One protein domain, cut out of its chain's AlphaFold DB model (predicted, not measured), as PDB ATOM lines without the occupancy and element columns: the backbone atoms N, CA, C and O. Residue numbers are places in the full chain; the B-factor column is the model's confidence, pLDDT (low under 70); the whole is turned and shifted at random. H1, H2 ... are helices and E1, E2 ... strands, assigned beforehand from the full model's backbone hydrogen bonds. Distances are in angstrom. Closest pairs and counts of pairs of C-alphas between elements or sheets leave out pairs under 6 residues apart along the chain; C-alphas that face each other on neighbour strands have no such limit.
ATOM      1  N   ALA A  51     -47.108 -27.388 -17.545       52.62
ATOM      2  CA  ALA A  51     -46.362 -27.870 -16.392       52.62
ATOM      3  C   ALA A  51     -45.241 -28.779 -16.880       52.62
ATOM      4  O   ALA A  51     -45.522 -29.715 -17.634       52.62
ATOM      5  N   TYR A  52     -44.007 -28.479 -16.479       63.31
ATOM      6  CA  TYR A  52     -42.812 -29.062 -17.084       63.31
ATOM      7  C   TYR A  52     -41.702 -29.316 -16.057       63.31
ATOM      8  O   TYR A  52     -41.631 -28.651 -15.017       63.31
ATOM      9  N   ASP A  53     -40.805 -30.243 -16.399       47.38
ATOM     10  CA  ASP A  53     -39.395 -30.153 -16.011       47.38
ATOM     11  C   ASP A  53     -38.779 -29.020 -16.851       47.38
ATOM     12  O   ASP A  53     -39.172 -28.863 -18.007       47.38
ATOM     13  N   ALA A  54     -37.801 -28.266 -16.349       45.50
ATOM     14  CA  ALA A  54     -37.161 -27.151 -17.068       45.50
ATOM     15  C   ALA A  54     -36.524 -27.549 -18.428       45.50
ATOM     16  O   ALA A  54     -35.980 -26.705 -19.141       45.50
ATOM     17  N   THR A  55     -36.593 -28.834 -18.799       41.66
ATOM     18  CA  THR A  55     -35.946 -29.447 -19.959       41.66
ATOM     19  C   THR A  55     -36.898 -30.156 -20.949       41.66
ATOM     20  O   THR A  55     -36.454 -30.437 -22.061       41.66
ATOM     21  N   ASP A  56     -38.179 -30.432 -20.626       40.19
ATOM     22  CA  ASP A  56     -39.110 -31.136 -21.547       40.19
ATOM     23  C   ASP A  56     -40.603 -30.756 -21.356       40.19
ATOM     24  O   ASP A  56     -41.139 -30.757 -20.248       40.19
ATOM     25  N   ASN A  57     -41.296 -30.447 -22.458       45.69
ATOM     26  CA  ASN A  57     -42.603 -29.765 -22.518       45.69
ATOM     27  C   ASN A  57     -43.834 -30.683 -22.272       45.69
ATOM     28  O   ASN A  57     -44.885 -30.502 -22.900       45.69
ATOM     29  N   THR A  58     -43.756 -31.680 -21.382       43.22
ATOM     30  CA  THR A  58     -44.855 -32.641 -21.126       43.22
ATOM     31  C   THR A  58     -45.461 -32.532 -19.720       43.22
ATOM     32  O   THR A  58     -44.753 -32.477 -18.725       43.22
ATOM     33  N   LYS A  59     -46.804 -32.621 -19.618       53.19
ATOM     34  CA  LYS A  59     -47.599 -32.545 -18.357       53.19
ATOM     35  C   LYS A  59     -47.410 -33.724 -17.386       53.19
ATOM     36  O   LYS A  59     -48.068 -33.814 -16.348       53.19
ATOM     37  N   GLN A  60     -46.538 -34.644 -17.762       52.00
ATOM     38  CA  GLN A  60     -46.033 -35.746 -16.968       52.00
ATOM     39  C   GLN A  60     -44.554 -35.865 -17.312       52.00
ATOM     40  O   GLN A  60     -44.204 -35.899 -18.493       52.00
ATOM     41  N   PHE A  61     -43.705 -35.941 -16.298       59.12
ATOM     42  CA  PHE A  61     -42.270 -36.105 -16.485       59.12
ATOM     43  C   PHE A  61     -41.687 -36.973 -15.371       59.12
ATOM     44  O   PHE A  61     -42.266 -37.127 -14.289       59.12
ATOM     45  N   ASN A  62     -40.560 -37.609 -15.679       55.16
ATOM     46  CA  ASN A  62     -39.844 -38.478 -14.756       55.16
ATOM     47  C   ASN A  62     -38.602 -37.747 -14.272       55.16
ATOM     48  O   ASN A  62     -37.817 -37.282 -15.091       55.16
ATOM     49  N   VAL A  63     -38.393 -37.709 -12.959       57.59
ATOM     50  CA  VAL A  63     -37.184 -37.116 -12.384       57.59
ATOM     51  C   VAL A  63     -36.175 -38.219 -12.088       57.59
ATOM     52  O   VAL A  63     -36.484 -39.191 -11.389       57.59
ATOM     53  N   LYS A  64     -34.951 -38.047 -12.597       59.16
ATOM     54  CA  LYS A  64     -33.776 -38.808 -12.171       59.16
ATOM     55  C   LYS A  64     -32.949 -37.933 -11.238       59.16
ATOM     56  O   LYS A  64     -32.433 -36.897 -11.642       59.16
ATOM     57  N   LEU A  65     -32.769 -38.355  -9.986       64.69
ATOM     58  CA  LEU A  65     -32.003 -37.550  -9.020       64.69
ATOM     59  C   LEU A  65     -30.541 -37.337  -9.440       64.69
ATOM     60  O   LEU A  65     -29.922 -36.351  -9.045       64.69
ATOM     61  N   THR A  66     -30.007 -38.225 -10.278       55.41
ATOM     62  CA  THR A  66     -28.667 -38.138 -10.870       55.41
ATOM     63  C   THR A  66     -28.425 -36.862 -11.661       55.41
ATOM     64  O   THR A  66     -27.288 -36.397 -11.702       55.41
ATOM     65  N   ASP A  67     -29.476 -36.286 -12.241       55.94
ATOM     66  CA  ASP A  67     -29.396 -35.062 -13.044       55.94
ATOM     67  C   ASP A  67     -29.338 -33.813 -12.151       55.94
ATOM     68  O   ASP A  67     -28.960 -32.731 -12.587       55.94
ATOM     69  N   THR A  68     -29.656 -33.985 -10.866       58.72
ATOM     70  CA  THR A  68     -29.765 -32.913  -9.866       58.72
ATOM     71  C   THR A  68     -28.719 -32.993  -8.759       58.72
ATOM     72  O   THR A  68     -28.743 -32.197  -7.824       58.72
ATOM     73  N   ALA A  69     -27.824 -33.979  -8.828       57.34
ATOM     74  CA  ALA A  69     -26.864 -34.280  -7.778       57.34
ATOM     75  C   ALA A  69     -25.694 -33.293  -7.770       57.34
ATOM     76  O   ALA A  69     -24.983 -33.135  -8.764       57.34
ATOM     77  N   LEU A  70     -25.438 -32.686  -6.615       57.69
ATOM     78  CA  LEU A  70     -24.359 -31.727  -6.419       57.69
ATOM     79  C   LEU A  70     -23.181 -32.395  -5.692       57.69
ATOM     80  O   LEU A  70     -23.082 -32.326  -4.473       57.69
ATOM     81  N   ASN A  71     -22.263 -33.068  -6.405       60.06
ATOM     82  CA  ASN A  71     -20.927 -33.376  -5.854       60.06
ATOM     83  C   ASN A  71     -19.922 -33.933  -6.880       60.06
ATOM     84  O   ASN A  71     -20.239 -34.819  -7.664       60.06
ATOM     85  N   GLY A  72     -18.657 -33.507  -6.795       53.41
ATOM     86  CA  GLY A  72     -17.572 -33.941  -7.696       53.41
ATOM     87  C   GLY A  72     -16.881 -35.263  -7.321       53.41
ATOM     88  O   GLY A  72     -15.877 -35.621  -7.933       53.41
ATOM     89  N   LYS A  73     -17.363 -35.970  -6.290       54.41
ATOM     90  CA  LYS A  73     -16.758 -37.220  -5.778       54.41
ATOM     91  C   LYS A  73     -17.452 -38.497  -6.257       54.41
ATOM     92  O   LYS A  73     -17.026 -39.594  -5.905       54.41
ATOM     93  N   VAL A  74     -18.505 -38.358  -7.054       59.69
ATOM     94  CA  VAL A  74     -19.280 -39.457  -7.631       59.69
ATOM     95  C   VAL A  74     -19.174 -39.355  -9.154       59.69
ATOM     96  O   VAL A  74     -19.061 -38.256  -9.694       59.69
ATOM     97  N   THR A  75     -19.149 -40.488  -9.866       53.41
ATOM     98  CA  THR A  75     -19.190 -40.474 -11.339       53.41
ATOM     99  C   THR A  75     -20.398 -39.664 -11.808       53.41
ATOM    100  O   THR A  75     -21.488 -39.849 -11.274       53.41
ATOM    101  N   ALA A  76     -20.210 -38.801 -12.810       55.16
ATOM    102  CA  ALA A  76     -21.291 -38.010 -13.392       55.16
ATOM    103  C   ALA A  76     -22.511 -38.889 -13.730       55.16
ATOM    104  O   ALA A  76     -22.355 -39.994 -14.259       55.16
ATOM    105  N   GLY A  77     -23.710 -38.406 -13.394       58.06
ATOM    106  CA  GLY A  77     -24.953 -39.156 -13.578       58.06
ATOM    107  C   GLY A  77     -25.191 -40.252 -12.533       58.06
ATOM    108  O   GLY A  77     -25.908 -41.209 -12.813       58.06
ATOM    109  N   LYS A  78     -24.600 -40.155 -11.335       61.78
ATOM    110  CA  LYS A  78     -24.869 -41.065 -10.211       61.78
ATOM    111  C   LYS A  78     -25.029 -40.305  -8.897       61.78
ATOM    112  O   LYS A  78     -24.436 -39.249  -8.704       61.78
ATOM    113  N   ILE A  79     -25.789 -40.899  -7.980       65.00
ATOM    114  CA  ILE A  79     -25.910 -40.471  -6.581       65.00
ATOM    115  C   ILE A  79     -25.313 -41.535  -5.659       65.00
ATOM    116  O   ILE A  79     -25.259 -42.713  -6.014       65.00
ATOM    117  N   ALA A  80     -24.849 -41.116  -4.486       68.12
ATOM    118  CA  ALA A  80     -24.266 -41.988  -3.467       68.12
ATOM    119  C   ALA A  80     -24.507 -41.406  -2.059       68.12
ATOM    120  O   ALA A  80     -24.853 -40.224  -1.953       68.12
ATOM    121  N   PRO A  81     -24.288 -42.172  -0.975       74.06
ATOM    122  CA  PRO A  81     -24.247 -41.597   0.365       74.06
ATOM    123  C   PRO A  81     -23.287 -40.397   0.424       74.06
ATOM    124  O   PRO A  81     -22.172 -40.450  -0.102       74.06
ATOM    125  N   GLY A  82     -23.728 -39.305   1.041       71.50
ATOM    126  CA  GLY A  82     -23.027 -38.018   1.086       71.50
ATOM    127  C   GLY A  82     -23.354 -37.051  -0.053       71.50
ATOM    128  O   GLY A  82     -22.698 -36.013  -0.151       71.50
ATOM    129  N   THR A  83     -24.327 -37.374  -0.910       72.19
ATOM    130  CA  THR A  83     -24.816 -36.472  -1.966       72.19
ATOM    131  C   THR A  83     -26.158 -35.846  -1.605       72.19
ATOM    132  O   THR A  83     -26.965 -36.422  -0.872       72.19
ATOM    133  N   ASP A  84     -26.396 -34.659  -2.146       80.44
ATOM    134  CA  ASP A  84     -27.649 -33.924  -2.055       80.44
ATOM    135  C   ASP A  84     -27.925 -33.186  -3.371       80.44
ATOM    136  O   ASP A  84     -27.093 -33.181  -4.288       80.44
ATOM    137  N   GLY A  85     -29.130 -32.637  -3.489       76.50
ATOM    138  CA  GLY A  85     -29.574 -31.932  -4.681       76.50
ATOM    139  C   GLY A  85     -31.017 -31.453  -4.581       76.50
ATOM    140  O   GLY A  85     -31.662 -31.542  -3.533       76.50
ATOM    141  N   SER A  86     -31.544 -30.954  -5.696       80.12
ATOM    142  CA  SER A  86     -32.918 -30.456  -5.781       80.12
ATOM    143  C   SER A  86     -33.469 -30.516  -7.196       80.12
ATOM    144  O   SER A  86     -32.720 -30.333  -8.150       80.12
ATOM    145  N   PHE A  87     -34.781 -30.665  -7.331       77.06
ATOM    146  CA  PHE A  87     -35.480 -30.538  -8.610       77.06
ATOM    147  C   PHE A  87     -36.592 -29.495  -8.523       77.06
ATOM    148  O   PHE A  87     -37.153 -29.249  -7.449       77.06
ATOM    149  N   THR A  88     -36.910 -28.890  -9.666       81.25
ATOM    150  CA  THR A  88     -37.944 -27.864  -9.801       81.25
ATOM    151  C   THR A  88     -39.105 -28.347 -10.656       81.25
ATOM    152  O   THR A  88     -38.936 -29.157 -11.561       81.25
ATOM    153  N   ILE A  89     -40.292 -27.827 -10.367       79.25
ATOM    154  CA  ILE A  89     -41.516 -28.022 -11.136       79.25
ATOM    155  C   ILE A  89     -41.993 -26.630 -11.517       79.25
ATOM    156  O   ILE A  89     -42.290 -25.818 -10.634       79.25
ATOM    157  N   GLU A  90     -42.037 -26.347 -12.813       79.56
ATOM    158  CA  GLU A  90     -42.469 -25.051 -13.327       79.56
ATOM    159  C   GLU A  90     -43.908 -25.140 -13.828       79.56
ATOM    160  O   GLU A  90     -44.270 -26.058 -14.563       79.56
ATOM    161  N   ILE A  91     -44.727 -24.180 -13.406       80.56
ATOM    162  CA  ILE A  91     -46.110 -24.003 -13.827       80.56
ATOM    163  C   ILE A  91     -46.188 -22.686 -14.590       80.56
ATOM    164  O   ILE A  91     -45.822 -21.635 -14.059       80.56
ATOM    165  N   ASP A  92     -46.699 -22.738 -15.816       78.94
ATOM    166  CA  ASP A  92     -46.874 -21.576 -16.681       78.94
ATOM    167  C   ASP A  92     -48.335 -21.443 -17.133       78.94
ATOM    168  O   ASP A  92     -48.937 -22.350 -17.715       78.94
ATOM    169  N   ALA A  93     -48.910 -20.283 -16.841       79.44
ATOM    170  CA  ALA A  93     -50.249 -19.872 -17.228       79.44
ATOM    171  C   ALA A  93     -50.246 -18.470 -17.865       79.44
ATOM    172  O   ALA A  93     -51.270 -17.789 -17.852       79.44
ATOM    173  N   THR A  94     -49.108 -18.020 -18.413       80.44
ATOM    174  CA  THR A  94     -48.899 -16.659 -18.959       80.44
ATOM    175  C   THR A  94     -49.958 -16.248 -19.975       80.44
ATOM    176  O   THR A  94     -50.437 -15.120 -19.953       80.44
ATOM    177  N   ASP A  95     -50.381 -17.192 -20.809       77.12
ATOM    178  CA  ASP A  95     -51.371 -16.980 -21.861       77.12
ATOM    179  C   ASP A  95     -52.818 -17.302 -21.436       77.12
ATOM    180  O   ASP A  95     -53.721 -17.306 -22.280       77.12
ATOM    181  N   SER A  96     -53.042 -17.646 -20.164       71.81
ATOM    182  CA  SER A  96     -54.372 -17.955 -19.644       71.81
ATOM    183  C   SER A  96     -55.135 -16.668 -19.341       71.81
ATOM    184  O   SER A  96     -54.664 -15.808 -18.599       71.81
ATOM    185  N   GLU A  97     -56.348 -16.577 -19.878       73.81
ATOM    186  CA  GLU A  97     -57.339 -15.534 -19.598       73.81
ATOM    187  C   GLU A  97     -58.329 -15.974 -18.507       73.81
ATOM    188  O   GLU A  97     -59.371 -15.345 -18.312       73.81
ATOM    189  N   VAL A  98     -58.025 -17.066 -17.797       76.94
ATOM    190  CA  VAL A  98     -58.788 -17.572 -16.651       76.94
ATOM    191  C   VAL A  98     -57.851 -17.960 -15.510       76.94
ATOM    192  O   VAL A  98     -56.731 -18.423 -15.745       76.94
ATOM    193  N   ALA A  99     -58.327 -17.799 -14.273       82.06
ATOM    194  CA  ALA A  99     -57.608 -18.235 -13.082       82.06
ATOM    195  C   ALA A  99     -57.677 -19.762 -12.945       82.06
ATOM    196  O   ALA A  99     -58.632 -20.397 -13.413       82.06
ATOM    197  N   LEU A 100     -56.671 -20.355 -12.306       81.75
ATOM    198  CA  LEU A 100     -56.576 -21.802 -12.149       81.75
ATOM    199  C   LEU A 100     -56.003 -22.216 -10.796       81.75
ATOM    200  O   LEU A 100     -55.175 -21.523 -10.214       81.75
ATOM    201  N   ASP A 101     -56.412 -23.396 -10.353       80.69
ATOM    202  CA  ASP A 101     -55.780 -24.155  -9.280       80.69
ATOM    203  C   ASP A 101     -54.926 -25.264  -9.893       80.69
ATOM    204  O   ASP A 101     -55.254 -25.789 -10.961       80.69
ATOM    205  N   TYR A 102     -53.846 -25.660  -9.225       78.69
ATOM    206  CA  TYR A 102     -53.039 -26.797  -9.648       78.69
ATOM    207  C   TYR A 102     -52.677 -27.727  -8.485       78.69
ATOM    208  O   TYR A 102     -52.430 -27.312  -7.352       78.69
ATOM    209  N   ILE A 103     -52.633 -29.019  -8.806       80.31
ATOM    210  CA  ILE A 103     -52.267 -30.110  -7.904       80.31
ATOM    211  C   ILE A 103     -51.027 -30.799  -8.461       80.31
ATOM    212  O   ILE A 103     -51.008 -31.168  -9.636       80.31
ATOM    213  N   ILE A 104     -50.022 -31.009  -7.612       80.81
ATOM    214  CA  ILE A 104     -48.813 -31.773  -7.932       80.81
ATOM    215  C   ILE A 104     -48.873 -33.096  -7.172       80.81
ATOM    216  O   ILE A 104     -49.008 -33.108  -5.953       80.81
ATOM    217  N   ALA A 105     -48.764 -34.207  -7.895       79.25
ATOM    218  CA  ALA A 105     -48.788 -35.551  -7.335       79.25
ATOM    219  C   ALA A 105     -47.531 -36.336  -7.720       79.25
ATOM    220  O   ALA A 105     -47.053 -36.252  -8.854       79.25
ATOM    221  N   PHE A 106     -47.036 -37.141  -6.781       80.25
ATOM    222  CA  PHE A 106     -45.872 -38.006  -6.961       80.25
ATOM    223  C   PHE A 106     -46.297 -39.473  -6.941       80.25
ATOM    224  O   PHE A 106     -47.125 -39.879  -6.130       80.25
ATOM    225  N   SER A 107     -45.732 -40.294  -7.823       78.50
ATOM    226  CA  SER A 107     -46.055 -41.725  -7.897       78.50
ATOM    227  C   SER A 107     -44.884 -42.551  -8.427       78.50
ATOM    228  O   SER A 107     -43.851 -42.002  -8.807       78.50
ATOM    229  N   ASN A 108     -45.041 -43.879  -8.443       76.00
ATOM    230  CA  ASN A 108     -44.068 -44.820  -9.013       76.00
ATOM    231  C   ASN A 108     -42.643 -44.635  -8.463       76.00
ATOM    232  O   ASN A 108     -41.680 -44.650  -9.223       76.00
ATOM    233  N   ILE A 109     -42.507 -44.440  -7.146       77.31
ATOM    234  CA  ILE A 109     -41.194 -44.340  -6.503       77.31
ATOM    235  C   ILE A 109     -40.511 -45.707  -6.575       77.31
ATOM    236  O   ILE A 109     -40.963 -46.670  -5.957       77.31
ATOM    237  N   ILE A 110     -39.411 -45.779  -7.319       73.12
ATOM    238  CA  ILE A 110     -38.657 -47.006  -7.576       73.12
ATOM    239  C   ILE A 110     -37.219 -46.819  -7.079       73.12
ATOM    240  O   ILE A 110     -36.624 -45.757  -7.256       73.12
ATOM    241  N   ASN A 111     -36.656 -47.859  -6.451       69.62
ATOM    242  CA  ASN A 111     -35.256 -47.919  -6.004       69.62
ATOM    243  C   ASN A 111     -34.803 -46.748  -5.105       69.62
ATOM    244  O   ASN A 111     -33.636 -46.360  -5.134       69.62
ATOM    245  N   LYS A 112     -35.704 -46.174  -4.292       76.44
ATOM    246  CA  LYS A 112     -35.352 -45.125  -3.318       76.44
ATOM    247  C   LYS A 112     -34.406 -45.688  -2.243       76.44
ATOM    248  O   LYS A 112     -34.820 -46.605  -1.531       76.44
ATOM    249  N   PRO A 113     -33.194 -45.125  -2.053       71.06
ATOM    250  CA  PRO A 113     -32.333 -45.502  -0.939       71.06
ATOM    251  C   PRO A 113     -33.025 -45.230   0.397       71.06
ATOM    252  O   PRO A 113     -33.641 -44.176   0.578       71.06
ATOM    253  N   LYS A 114     -32.904 -46.163   1.344       75.12
ATOM    254  CA  LYS A 114     -33.594 -46.097   2.642       75.12
ATOM    255  C   LYS A 114     -33.275 -44.815   3.420       75.12
ATOM    256  O   LYS A 114     -34.177 -44.210   3.992       75.12
ATOM    257  N   ASN A 115     -32.015 -44.384   3.379       74.94
ATOM    258  CA  ASN A 115     -31.526 -43.215   4.113       74.94
ATOM    259  C   ASN A 115     -31.712 -41.892   3.347       74.94
ATOM    260  O   ASN A 115     -31.491 -40.819   3.905       74.94
ATOM    261  N   LEU A 116     -32.152 -41.932   2.082       82.88
ATOM    262  CA  LEU A 116     -32.419 -40.723   1.308       82.88
ATOM    263  C   LEU A 116     -33.733 -40.083   1.766       82.88
ATOM    264  O   LEU A 116     -34.791 -40.715   1.748       82.88
ATOM    265  N   SER A 117     -33.694 -38.797   2.097       87.69
ATOM    266  CA  SER A 117     -34.860 -38.019   2.536       87.69
ATOM    267  C   SER A 117     -35.155 -36.853   1.592       87.69
ATOM    268  O   SER A 117     -34.247 -36.339   0.942       87.69
ATOM    269  N   PHE A 118     -36.430 -36.460   1.515       87.81
ATOM    270  CA  PHE A 118     -36.904 -35.290   0.769       87.81
ATOM    271  C   PHE A 118     -37.269 -34.160   1.731       87.81
ATOM    272  O   PHE A 118     -37.665 -34.429   2.866       87.81
ATOM    273  N   TYR A 119     -37.154 -32.914   1.275       93.19
ATOM    274  CA  TYR A 119     -37.333 -31.709   2.079       93.19
ATOM    275  C   TYR A 119     -37.991 -30.595   1.266       93.19
ATOM    276  O   TYR A 119     -37.805 -30.505   0.050       93.19
ATOM    277  N   SER A 120     -38.741 -29.731   1.951       93.69
ATOM    278  CA  SER A 120     -39.390 -28.564   1.341       93.69
ATOM    279  C   SER A 120     -38.566 -27.275   1.430       93.69
ATOM    280  O   SER A 120     -38.995 -26.249   0.911       93.69
ATOM    281  N   ASP A 121     -37.404 -27.304   2.088       94.44
ATOM    282  CA  ASP A 121     -36.481 -26.171   2.191       94.44
ATOM    283  C   ASP A 121     -35.030 -26.575   1.912       94.44
ATOM    284  O   ASP A 121     -34.609 -27.693   2.216       94.44
ATOM    285  N   GLU A 122     -34.268 -25.626   1.370       92.31
ATOM    286  CA  GLU A 122     -32.859 -25.789   0.985       92.31
ATOM    287  C   GLU A 122     -31.949 -26.119   2.173       92.31
ATOM    288  O   GLU A 122     -30.955 -26.826   2.033       92.31
ATOM    289  N   ALA A 123     -32.299 -25.641   3.369       94.25
ATOM    290  CA  ALA A 123     -31.529 -25.888   4.581       94.25
ATOM    291  C   ALA A 123     -31.795 -27.279   5.192       94.25
ATOM    292  O   ALA A 123     -31.183 -27.625   6.203       94.25
ATOM    293  N   PHE A 124     -32.657 -28.093   4.567       92.25
ATOM    294  CA  PHE A 124     -33.021 -29.445   4.991       92.25
ATOM    295  C   PHE A 124     -33.633 -29.517   6.405       92.25
ATOM    296  O   PHE A 124     -33.454 -30.511   7.112       92.25
ATOM    297  N   ASN A 125     -34.367 -28.484   6.832       95.12
ATOM    298  CA  ASN A 125     -34.993 -28.447   8.160       95.12
ATOM    299  C   ASN A 125     -36.372 -29.122   8.196       95.12
ATOM    300  O   ASN A 125     -36.782 -29.664   9.221       95.12
ATOM    301  N   THR A 126     -37.089 -29.094   7.077       96.31
ATOM    302  CA  THR A 126     -38.487 -29.512   6.960       96.31
ATOM    303  C   THR A 126     -38.558 -30.756   6.094       96.31
ATOM    304  O   THR A 126     -38.636 -30.693   4.865       96.31
ATOM    305  N   LYS A 127     -38.485 -31.914   6.748       95.56
ATOM    306  CA  LYS A 127     -38.541 -33.211   6.078       95.56
ATOM    307  C   LYS A 127     -39.951 -33.498   5.556       95.56
ATOM    308  O   LYS A 127     -40.945 -33.282   6.244       95.56
ATOM    309  N   ILE A 128     -40.021 -34.044   4.348       92.56
ATOM    310  CA  ILE A 128     -41.235 -34.593   3.748       92.56
ATOM    311  C   ILE A 128     -41.284 -36.081   4.095       92.56
ATOM    312  O   ILE A 128     -40.510 -36.878   3.560       92.56
ATOM    313  N   GLU A 129     -42.180 -36.452   5.011       92.94
ATOM    314  CA  GLU A 129     -42.272 -37.829   5.516       92.94
ATOM    315  C   GLU A 129     -42.743 -38.821   4.452       92.94
ATOM    316  O   GLU A 129     -42.187 -39.911   4.324       92.94
ATOM    317  N   ASN A 130     -43.728 -38.425   3.644       90.44
ATOM    318  CA  ASN A 130     -44.181 -39.197   2.497       90.44
ATOM    319  C   ASN A 130     -44.310 -38.286   1.278       90.44
ATOM    320  O   ASN A 130     -45.142 -37.385   1.265       90.44
ATOM    321  N   LEU A 131     -43.493 -38.539   0.253       85.31
ATOM    322  CA  LEU A 131     -43.521 -37.765  -0.985       85.31
ATOM    323  C   LEU A 131     -44.818 -37.989  -1.782       85.31
ATOM    324  O   LEU A 131     -45.308 -37.051  -2.393       85.31
ATOM    325  N   VAL A 132     -45.392 -39.199  -1.757       85.75
ATOM    326  CA  VAL A 132     -46.634 -39.529  -2.489       85.75
ATOM    327  C   VAL A 132     -47.828 -38.750  -1.939       85.75
ATOM    328  O   VAL A 132     -48.643 -38.251  -2.708       85.75
ATOM    329  N   ASP A 133     -47.890 -38.593  -0.617       90.12
ATOM    330  CA  ASP A 133     -48.990 -37.900   0.066       90.12
ATOM    331  C   ASP A 133     -48.722 -36.392   0.240       90.12
ATOM    332  O   ASP A 133     -49.500 -35.682   0.883       90.12
ATOM    333  N   TYR A 134     -47.605 -35.881  -0.290       88.88
ATOM    334  CA  TYR A 134     -47.189 -34.502  -0.065       88.88
ATOM    335  C   TYR A 134     -47.982 -33.518  -0.930       88.88
ATOM    336  O   TYR A 134     -47.785 -33.422  -2.137       88.88
ATOM    337  N   SER A 135     -48.840 -32.726  -0.287       90.75
ATOM    338  CA  SER A 135     -49.679 -31.706  -0.930       90.75
ATOM    339  C   SER A 135     -49.153 -30.277  -0.784       90.75
ATOM    340  O   SER A 135     -49.768 -29.342  -1.293       90.75
ATOM    341  N   GLY A 136     -48.010 -30.086  -0.111       91.31
ATOM    342  CA  GLY A 136     -47.454 -28.761   0.186       91.31
ATOM    343  C   GLY A 136     -47.013 -27.956  -1.041       91.31
ATOM    344  O   GLY A 136     -46.705 -26.776  -0.908       91.31
ATOM    345  N   LEU A 137     -46.995 -28.573  -2.227       86.81
ATOM    346  CA  LEU A 137     -46.693 -27.898  -3.487       86.81
ATOM    347  C   LEU A 137     -47.932 -27.420  -4.250       86.81
ATOM    348  O   LEU A 137     -47.763 -26.702  -5.231       86.81
ATOM    349  N   ASN A 138     -49.143 -27.806  -3.844       89.44
ATOM    350  CA  ASN A 138     -50.372 -27.368  -4.507       89.44
ATOM    351  C   ASN A 138     -50.541 -25.848  -4.389       89.44
ATOM    352  O   ASN A 138     -50.100 -25.236  -3.414       89.44
ATOM    353  N   GLY A 139     -51.225 -25.240  -5.354       88.25
ATOM    354  CA  GLY A 139     -51.423 -23.796  -5.345       88.25
ATOM    355  C   GLY A 139     -52.418 -23.313  -6.386       88.25
ATOM    356  O   GLY A 139     -53.183 -24.093  -6.950       88.25
ATOM    357  N   SER A 140     -52.403 -22.005  -6.619       87.25
ATOM    358  CA  SER A 140     -53.285 -21.332  -7.565       87.25
ATOM    359  C   SER A 140     -52.575 -20.180  -8.268       87.25
ATOM    360  O   SER A 140     -51.628 -19.597  -7.740       87.25
ATOM    361  N   ILE A 141     -53.025 -19.876  -9.485       84.44
ATOM    362  CA  ILE A 141     -52.582 -18.739 -10.290       84.44
ATOM    363  C   ILE A 141     -53.817 -17.900 -10.621       84.44
ATOM    364  O   ILE A 141     -54.770 -18.387 -11.237       84.44
ATOM    365  N   GLY A 142     -53.796 -16.641 -10.187       85.06
ATOM    366  CA  GLY A 142     -54.860 -15.676 -10.438       85.06
ATOM    367  C   GLY A 142     -54.858 -15.132 -11.870       85.06
ATOM    368  O   GLY A 142     -53.942 -15.377 -12.667       85.06
ATOM    369  N   ASN A 143     -55.920 -14.403 -12.221       80.19
ATOM    370  CA  ASN A 143     -56.096 -13.883 -13.573       80.19
ATOM    371  C   ASN A 143     -55.900 -12.367 -13.732       80.19
ATOM    372  O   ASN A 143     -55.959 -11.875 -14.858       80.19
ATOM    373  N   ASP A 144     -55.623 -11.628 -12.666       80.62
ATOM    374  CA  ASP A 144     -55.482 -10.178 -12.742       80.62
ATOM    375  C   ASP A 144     -54.189  -9.776 -13.471       80.62
ATOM    376  O   ASP A 144     -53.209 -10.523 -13.506       80.62
ATOM    377  N   GLU A 145     -54.147  -8.567 -14.045       71.25
ATOM    378  CA  GLU A 145     -52.958  -8.048 -14.755       71.25
ATOM    379  C   GLU A 145     -51.699  -8.005 -13.874       71.25
ATOM    380  O   GLU A 145     -50.577  -8.025 -14.374       71.25
ATOM    381  N   LYS A 146     -51.887  -7.917 -12.553       77.12
ATOM    382  CA  LYS A 146     -50.803  -7.866 -11.567       77.12
ATOM    383  C   LYS A 146     -50.378  -9.247 -11.076       77.12
ATOM    384  O   LYS A 146     -49.359  -9.341 -10.391       77.12
ATOM    385  N   ASP A 147     -51.148 -10.287 -11.384       78.75
ATOM    386  CA  ASP A 147     -50.868 -11.629 -10.898       78.75
ATOM    387  C   ASP A 147     -49.661 -12.212 -11.621       78.75
ATOM    388  O   ASP A 147     -49.535 -12.147 -12.848       78.75
ATOM    389  N   LYS A 148     -48.767 -12.834 -10.850       81.12
ATOM    390  CA  LYS A 148     -47.689 -13.629 -11.426       81.12
ATOM    391  C   LYS A 148     -48.321 -14.831 -12.127       81.12
ATOM    392  O   LYS A 148     -48.939 -15.670 -11.481       81.12
ATOM    393  N   LYS A 149     -48.137 -14.924 -13.442       84.25
ATOM    394  CA  LYS A 149     -48.710 -15.997 -14.269       84.25
ATOM    395  C   LYS A 149     -47.884 -17.286 -14.293       84.25
ATOM    396  O   LYS A 149     -48.232 -18.226 -14.999       84.25
ATOM    397  N   THR A 150     -46.793 -17.324 -13.534       86.12
ATOM    398  CA  THR A 150     -45.901 -18.475 -13.425       86.12
ATOM    399  C   THR A 150     -45.595 -18.788 -11.966       86.12
ATOM    400  O   THR A 150     -45.462 -17.889 -11.130       86.12
ATOM    401  N   ASP A 151     -45.436 -20.066 -11.649       85.56
ATOM    402  CA  ASP A 151     -45.050 -20.532 -10.321       85.56
ATOM    403  C   ASP A 151     -43.963 -21.603 -10.440       85.56
ATOM    404  O   ASP A 151     -43.927 -22.367 -11.401       85.56
ATOM    405  N   THR A 152     -43.062 -21.639  -9.466       86.44
ATOM    406  CA  THR A 152     -41.941 -22.578  -9.436       86.44
ATOM    407  C   THR A 152     -41.918 -23.232  -8.068       86.44
ATOM    408  O   THR A 152     -41.828 -22.552  -7.045       86.44
ATOM    409  N   LYS A 153     -41.997 -24.561  -8.048       85.75
ATOM    410  CA  LYS A 153     -41.905 -25.372  -6.831       85.75
ATOM    411  C   LYS A 153     -40.592 -26.126  -6.811       85.75
ATOM    412  O   LYS A 153     -40.184 -26.655  -7.837       85.75
ATOM    413  N   THR A 154     -39.959 -26.213  -5.647       86.75
ATOM    414  CA  THR A 154     -38.662 -26.876  -5.492       86.75
ATOM    415  C   THR A 154     -38.740 -27.903  -4.378       86.75
ATOM    416  O   THR A 154     -39.249 -27.613  -3.296       86.75
ATOM    417  N   ILE A 155     -38.223 -29.098  -4.649       86.69
ATOM    418  CA  ILE A 155     -38.015 -30.148  -3.655       86.69
ATOM    419  C   ILE A 155     -36.525 -30.417  -3.554       86.69
ATOM    420  O   ILE A 155     -35.844 -30.607  -4.563       86.69
ATOM    421  N   TYR A 156     -36.047 -30.487  -2.321       87.62
ATOM    422  CA  TYR A 156     -34.665 -30.800  -1.996       87.62
ATOM    423  C   TYR A 156     -34.575 -32.251  -1.538       87.62
ATOM    424  O   TYR A 156     -35.518 -32.806  -0.969       87.62
ATOM    425  N   TRP A 157     -33.441 -32.893  -1.776       85.88
ATOM    426  CA  TRP A 157     -33.180 -34.247  -1.310       85.88
ATOM    427  C   TRP A 157     -31.764 -34.362  -0.769       85.88
ATOM    428  O   TRP A 157     -30.848 -33.679  -1.220       85.88
ATOM    429  N   LYS A 158     -31.590 -35.247   0.210       83.25
ATOM    430  CA  LYS A 158     -30.294 -35.522   0.825       83.25
ATOM    431  C   LYS A 158     -30.154 -37.001   1.121       83.25
ATOM    432  O   LYS A 158     -31.039 -37.603   1.732       83.25
ATOM    433  N   TRP A 159     -29.026 -37.566   0.711       81.81
ATOM    434  CA  TRP A 159     -28.566 -38.879   1.134       81.81
ATOM    435  C   TRP A 159     -27.362 -38.670   2.055       81.81
ATOM    436  O   TRP A 159     -26.264 -38.404   1.567       81.81
ATOM    437  N   PRO A 160     -27.538 -38.718   3.385       77.75
ATOM    438  CA  PRO A 160     -26.429 -38.530   4.310       77.75
ATOM    439  C   PRO A 160     -25.362 -39.614   4.114       77.75
ATOM    440  O   PRO A 160     -25.662 -40.736   3.714       77.75
ATOM    441  N   TYR A 161     -24.106 -39.250   4.371       69.19
ATOM    442  CA  TYR A 161     -23.018 -40.214   4.506       69.19
ATOM    443  C   TYR A 161     -22.969 -40.658   5.964       69.19
ATOM    444  O   TYR A 161     -22.772 -39.813   6.840       69.19
ATOM    445  N   GLU A 162     -23.136 -41.946   6.231       64.56
ATOM    446  CA  GLU A 162     -22.975 -42.490   7.576       64.56
ATOM    447  C   GLU A 162     -21.569 -43.110   7.679       64.56
ATOM    448  O   GLU A 162     -21.168 -43.930   6.857       64.56
ATOM    449  N   GLY A 163     -20.754 -42.616   8.618       55.44
ATOM    450  CA  GLY A 163     -19.464 -43.228   8.955       55.44
ATOM    451  C   GLY A 163     -19.647 -44.438   9.882       55.44
ATOM    452  O   GLY A 163     -20.735 -44.608  10.411       55.44
ATOM    453  N   ASN A 164     -18.558 -45.202  10.086       46.62
ATOM    454  CA  ASN A 164     -18.334 -46.501  10.776       46.62
ATOM    455  C   ASN A 164     -19.130 -46.918  12.056       46.62
ATOM    456  O   ASN A 164     -18.653 -47.778  12.795       46.62
ATOM    457  N   ASP A 165     -20.323 -46.403  12.340       49.25
ATOM    458  CA  ASP A 165     -21.199 -46.841  13.435       49.25
ATOM    459  C   ASP A 165     -22.310 -47.796  12.937       49.25
ATOM    460  O   ASP A 165     -23.465 -47.707  13.338       49.25
ATOM    461  N   GLY A 166     -21.956 -48.736  12.050       49.59
ATOM    462  CA  GLY A 166     -22.328 -50.164  12.049       49.59
ATOM    463  C   GLY A 166     -23.794 -50.633  11.991       49.59
ATOM    464  O   GLY A 166     -24.020 -51.793  11.649       49.59
ATOM    465  N   ALA A 167     -24.804 -49.818  12.301       51.62
ATOM    466  CA  ALA A 167     -26.205 -50.255  12.325       51.62
ATOM    467  C   ALA A 167     -26.876 -50.183  10.940       51.62
ATOM    468  O   ALA A 167     -27.734 -51.014  10.642       51.62
ATOM    469  N   ASN A 168     -26.440 -49.254  10.078       51.09
ATOM    470  CA  ASN A 168     -26.998 -49.029   8.736       51.09
ATOM    471  C   ASN A 168     -25.998 -49.280   7.588       51.09
ATOM    472  O   ASN A 168     -26.401 -49.247   6.425       51.09
ATOM    473  N   ASP A 169     -24.733 -49.622   7.877       55.94
ATOM    474  CA  ASP A 169     -23.713 -49.955   6.862       55.94
ATOM    475  C   ASP A 169     -24.183 -51.077   5.921       55.94
ATOM    476  O   ASP A 169     -23.864 -51.092   4.729       55.94
ATOM    477  N   SER A 170     -24.981 -52.017   6.441       54.78
ATOM    478  CA  SER A 170     -25.600 -53.082   5.648       54.78
ATOM    479  C   SER A 170     -26.647 -52.549   4.665       54.78
ATOM    480  O   SER A 170     -26.756 -53.090   3.566       54.78
ATOM    481  N   ASP A 171     -27.394 -51.501   5.018       53.62
ATOM    482  CA  ASP A 171     -28.443 -50.910   4.180       53.62
ATOM    483  C   ASP A 171     -27.855 -50.022   3.078       53.62
ATOM    484  O   ASP A 171     -28.292 -50.113   1.927       53.62
ATOM    485  N   ASP A 172     -26.819 -49.233   3.380       51.22
ATOM    486  CA  ASP A 172     -26.090 -48.454   2.369       51.22
ATOM    487  C   ASP A 172     -25.300 -49.375   1.429       51.22
ATOM    488  O   ASP A 172     -25.338 -49.212   0.205       51.22
ATOM    489  N   THR A 173     -24.663 -50.421   1.967       54.72
ATOM    490  CA  THR A 173     -23.995 -51.452   1.161       54.72
ATOM    491  C   THR A 173     -24.998 -52.242   0.314       54.72
ATOM    492  O   THR A 173     -24.701 -52.578  -0.832       54.72
ATOM    493  N   SER A 174     -26.191 -52.542   0.837       51.44
ATOM    494  CA  SER A 174     -27.265 -53.209   0.089       51.44
ATOM    495  C   SER A 174     -27.821 -52.308  -1.019       51.44
ATOM    496  O   SER A 174     -27.945 -52.746  -2.162       51.44
ATOM    497  N   SER A 175     -28.051 -51.024  -0.729       53.12
ATOM    498  CA  SER A 175     -28.491 -50.024  -1.713       53.12
ATOM    499  C   SER A 175     -27.442 -49.819  -2.813       53.12
ATOM    500  O   SER A 175     -27.783 -49.772  -3.991       53.12
ATOM    501  N   GLY A 176     -26.152 -49.795  -2.458       52.25
ATOM    502  CA  GLY A 176     -25.042 -49.736  -3.414       52.25
ATOM    503  C   GLY A 176     -24.850 -51.015  -4.243       52.25
ATOM    504  O   GLY A 176     -24.393 -50.941  -5.382       52.25
ATOM    505  N   LYS A 177     -25.218 -52.191  -3.709       44.78
ATOM    506  CA  LYS A 177     -25.201 -53.484  -4.427       44.78
ATOM    507  C   LYS A 177     -26.419 -53.681  -5.331       44.78
ATOM    508  O   LYS A 177     -26.310 -54.358  -6.349       44.78
ATOM    509  N   THR A 178     -27.546 -53.064  -4.989       46.34
ATOM    510  CA  THR A 178     -28.800 -53.063  -5.763       46.34
ATOM    511  C   THR A 178     -28.871 -51.819  -6.651       46.34
ATOM    512  O   THR A 178     -29.894 -51.145  -6.720       46.34
ATOM    513  N   ALA A 179     -27.747 -51.472  -7.287       50.59
ATOM    514  CA  ALA A 179     -27.615 -50.277  -8.108       50.59
ATOM    515  C   ALA A 179     -28.674 -50.267  -9.225       50.59
ATOM    516  O   ALA A 179     -28.576 -51.004 -10.205       50.59
ATOM    517  N   GLY A 180     -29.684 -49.420  -9.060       53.00
ATOM    518  CA  GLY A 180     -30.715 -49.125 -10.042       53.00
ATOM    519  C   GLY A 180     -30.959 -47.623 -10.067       53.00
ATOM    520  O   GLY A 180     -30.727 -46.937  -9.072       53.00
ATOM    521  N   GLU A 181     -31.395 -47.094 -11.208       58.56
ATOM    522  CA  GLU A 181     -31.792 -45.688 -11.281       58.56
ATOM    523  C   GLU A 181     -32.970 -45.460 -10.321       58.56
ATOM    524  O   GLU A 181     -33.993 -46.146 -10.416       58.56
ATOM    525  N   MET A 182     -32.811 -44.531  -9.373       69.00
ATOM    526  CA  MET A 182     -33.925 -44.051  -8.562       69.00
ATOM    527  C   MET A 182     -34.764 -43.113  -9.423       69.00
ATOM    528  O   MET A 182     -34.264 -42.092  -9.902       69.00
ATOM    529  N   THR A 183     -36.035 -43.454  -9.588       67.56
ATOM    530  CA  THR A 183     -36.979 -42.692 -10.404       67.56
ATOM    531  C   THR A 183     -38.307 -42.545  -9.681       67.56
ATOM    532  O   THR A 183     -38.657 -43.324  -8.789       67.56
ATOM    533  N   PHE A 184     -39.041 -41.507 -10.058       70.38
ATOM    534  CA  PHE A 184     -40.434 -41.311  -9.693       70.38
ATOM    535  C   PHE A 184     -41.101 -40.422 -10.741       70.38
ATOM    536  O   PHE A 184     -40.440 -39.697 -11.490       70.38
ATOM    537  N   THR A 185     -42.423 -40.505 -10.799       74.06
ATOM    538  CA  THR A 185     -43.253 -39.752 -11.736       74.06
ATOM    539  C   THR A 185     -43.864 -38.549 -11.031       74.06
ATOM    540  O   THR A 185     -44.420 -38.698  -9.940       74.06
ATOM    541  N   ILE A 186     -43.814 -37.387 -11.687       74.62
ATOM    542  CA  ILE A 186     -44.536 -36.177 -11.289       74.62
ATOM    543  C   ILE A 186     -45.703 -35.969 -12.253       74.62
ATOM    544  O   ILE A 186     -45.525 -35.963 -13.473       74.62
ATOM    545  N   THR A 187     -46.896 -35.782 -11.695       72.12
ATOM    546  CA  THR A 187     -48.115 -35.452 -12.437       72.12
ATOM    547  C   THR A 187     -48.645 -34.118 -11.944       72.12
ATOM    548  O   THR A 187     -48.905 -33.967 -10.750       72.12
ATOM    549  N   VAL A 188     -48.854 -33.167 -12.856       74.81
ATOM    550  CA  VAL A 188     -49.418 -31.858 -12.513       74.81
ATOM    551  C   VAL A 188     -50.783 -31.690 -13.176       74.81
ATOM    552  O   VAL A 188     -50.913 -31.766 -14.397       74.81
ATOM    553  N   THR A 189     -51.813 -31.459 -12.364       72.19
ATOM    554  CA  THR A 189     -53.198 -31.274 -12.819       72.19
ATOM    555  C   THR A 189     -53.636 -29.840 -12.573       72.19
ATOM    556  O   THR A 189     -53.700 -29.425 -11.423       72.19
ATOM    557  N   GLY A 190     -53.968 -29.101 -13.633       71.12
ATOM    558  CA  GLY A 190     -54.557 -27.763 -13.548       71.12
ATOM    559  C   GLY A 190     -56.077 -27.799 -13.721       71.12
ATOM    560  O   GLY A 190     -56.576 -28.489 -14.611       71.12
ATOM    561  N   THR A 191     -56.809 -27.044 -12.904       73.12
ATOM    562  CA  THR A 191     -58.270 -26.891 -12.966       73.12
ATOM    563  C   THR A 191     -58.623 -25.414 -13.040       73.12
ATOM    564  O   THR A 191     -58.098 -24.615 -12.276       73.12
ATOM    565  N   GLN A 192     -59.512 -25.034 -13.956       70.88
ATOM    566  CA  GLN A 192     -60.018 -23.665 -14.020       70.88
ATOM    567  C   GLN A 192     -60.835 -23.337 -12.758       70.88
ATOM    568  O   GLN A 192     -61.704 -24.118 -12.370       70.88
ATOM    569  N   GLN A 193     -60.607 -22.161 -12.171       76.00
ATOM    570  CA  GLN A 193     -61.436 -21.649 -11.081       76.00
ATOM    571  C   GLN A 193     -62.816 -21.218 -11.597       76.00
ATOM    572  O   GLN A 193     -62.938 -20.625 -12.674       76.00
TER     573      GLN A 193
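What this domain is: This is residues 51 to 193 of the 201 residues of an uncharacterized protein of Clostridium sp. KLE 1755 (UniProt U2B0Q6). Two sheets lie face to face in a long, narrow sandwich: the curled sheet of E1, E7, E3 and E5 makes one layer, and the flatter sheet of E2, E6 and E4 makes the other. The one named helix, H1, sits past one end of the sandwich and packs on neither sheet, and long loops lie between E1 and E2 and between E4 and E5. The printed part has 143 residues with seven named strands and one named helix, in the order E1 E2 E3 E4 E5 E6 H1 E7, and both sheets are antiparallel. The class is mostly strand, although under half of the residues are in named elements. The whole is only just compact, close to loose, with a radius of gyration of the C-alphas of 17.3 A, and it is a rod that spans 57 by 27 by 26 A.

Where its parts are: Start in the larger sheet with E3, residues 100 to 110, the longest strand by residues; find C-alpha 100 at (-56.576, -21.802, -12.149) and go 31.3 A to C-alpha 110 at (-38.657, -47.006, -7.576). E7, residues 183 to 192, covers 30.1 A and ends at C-alpha 192, (-60.018, -23.665, -14.020). E1, residues 60 to 64, covers 13.5 A, and E5, residues 139 to 141, covers 7.2 A. In the other sheet look for E6, residues 150 to 159, 30.5 A long, E2, residues 83 to 92, 30.4 A long, and E4, residues 117 to 119, 6.8 A long. H1 is residues 169 to 177, 11.9 A long.

How they stand to each other: Read the larger sheet in the order E1 - E7 - E3 - E5, with E1 and E5 as its edge strands. E7 and E3 are antiparallel at 163 degrees between their directions; there N 101 and O 191 are within hydrogen-bond range at 2.8 A, and N 187 and O 105 at 2.9 A. On the other side of E7 is E1, antiparallel at 150 degrees, with N 63 and O 184 at 3.2 A. E5 is antiparallel to E3 at 138 degrees, with N 102 and O 139 at 2.8 A. This sheet is strongly twisted, and it is curled like part of a barrel: the way across it turns by 95 degrees. Now look at the second sheet, E2 - E6 - E4. E2 and E6 are antiparallel at 164 degrees, with N 89 and O 153 at 2.8 A; E6 and E4 are antiparallel at 149 degrees, with N 119 and O 156 at 2.8 A. The two sheets form a sandwich, two sheets face to face; the parts that face each other are 9.8 A centre to centre, with best planes 10 degrees apart. Between them E2 and E7 are near each other, and the closest C-alphas of E1 and E2, those of Val 63 and Phe 87, are 7.8 A apart. H1 is not on either sheet, and in it every O i to N i+4 pair is within hydrogen-bond range.

The domain as a whole: The two C-alphas farthest apart are those of Glu 145 and Gly 166, at 58.6 A. The printed part has no cut. The links E1 to E2, 18 residues, and E4 to E5, 19 residues, are long, while the link H1 to E7 is tight. Read the B-factor column for confidence: the mean pLDDT of the printed part is 71.8, and residues 51 to 80, residue 111 and residues 161 to 183 are under 70.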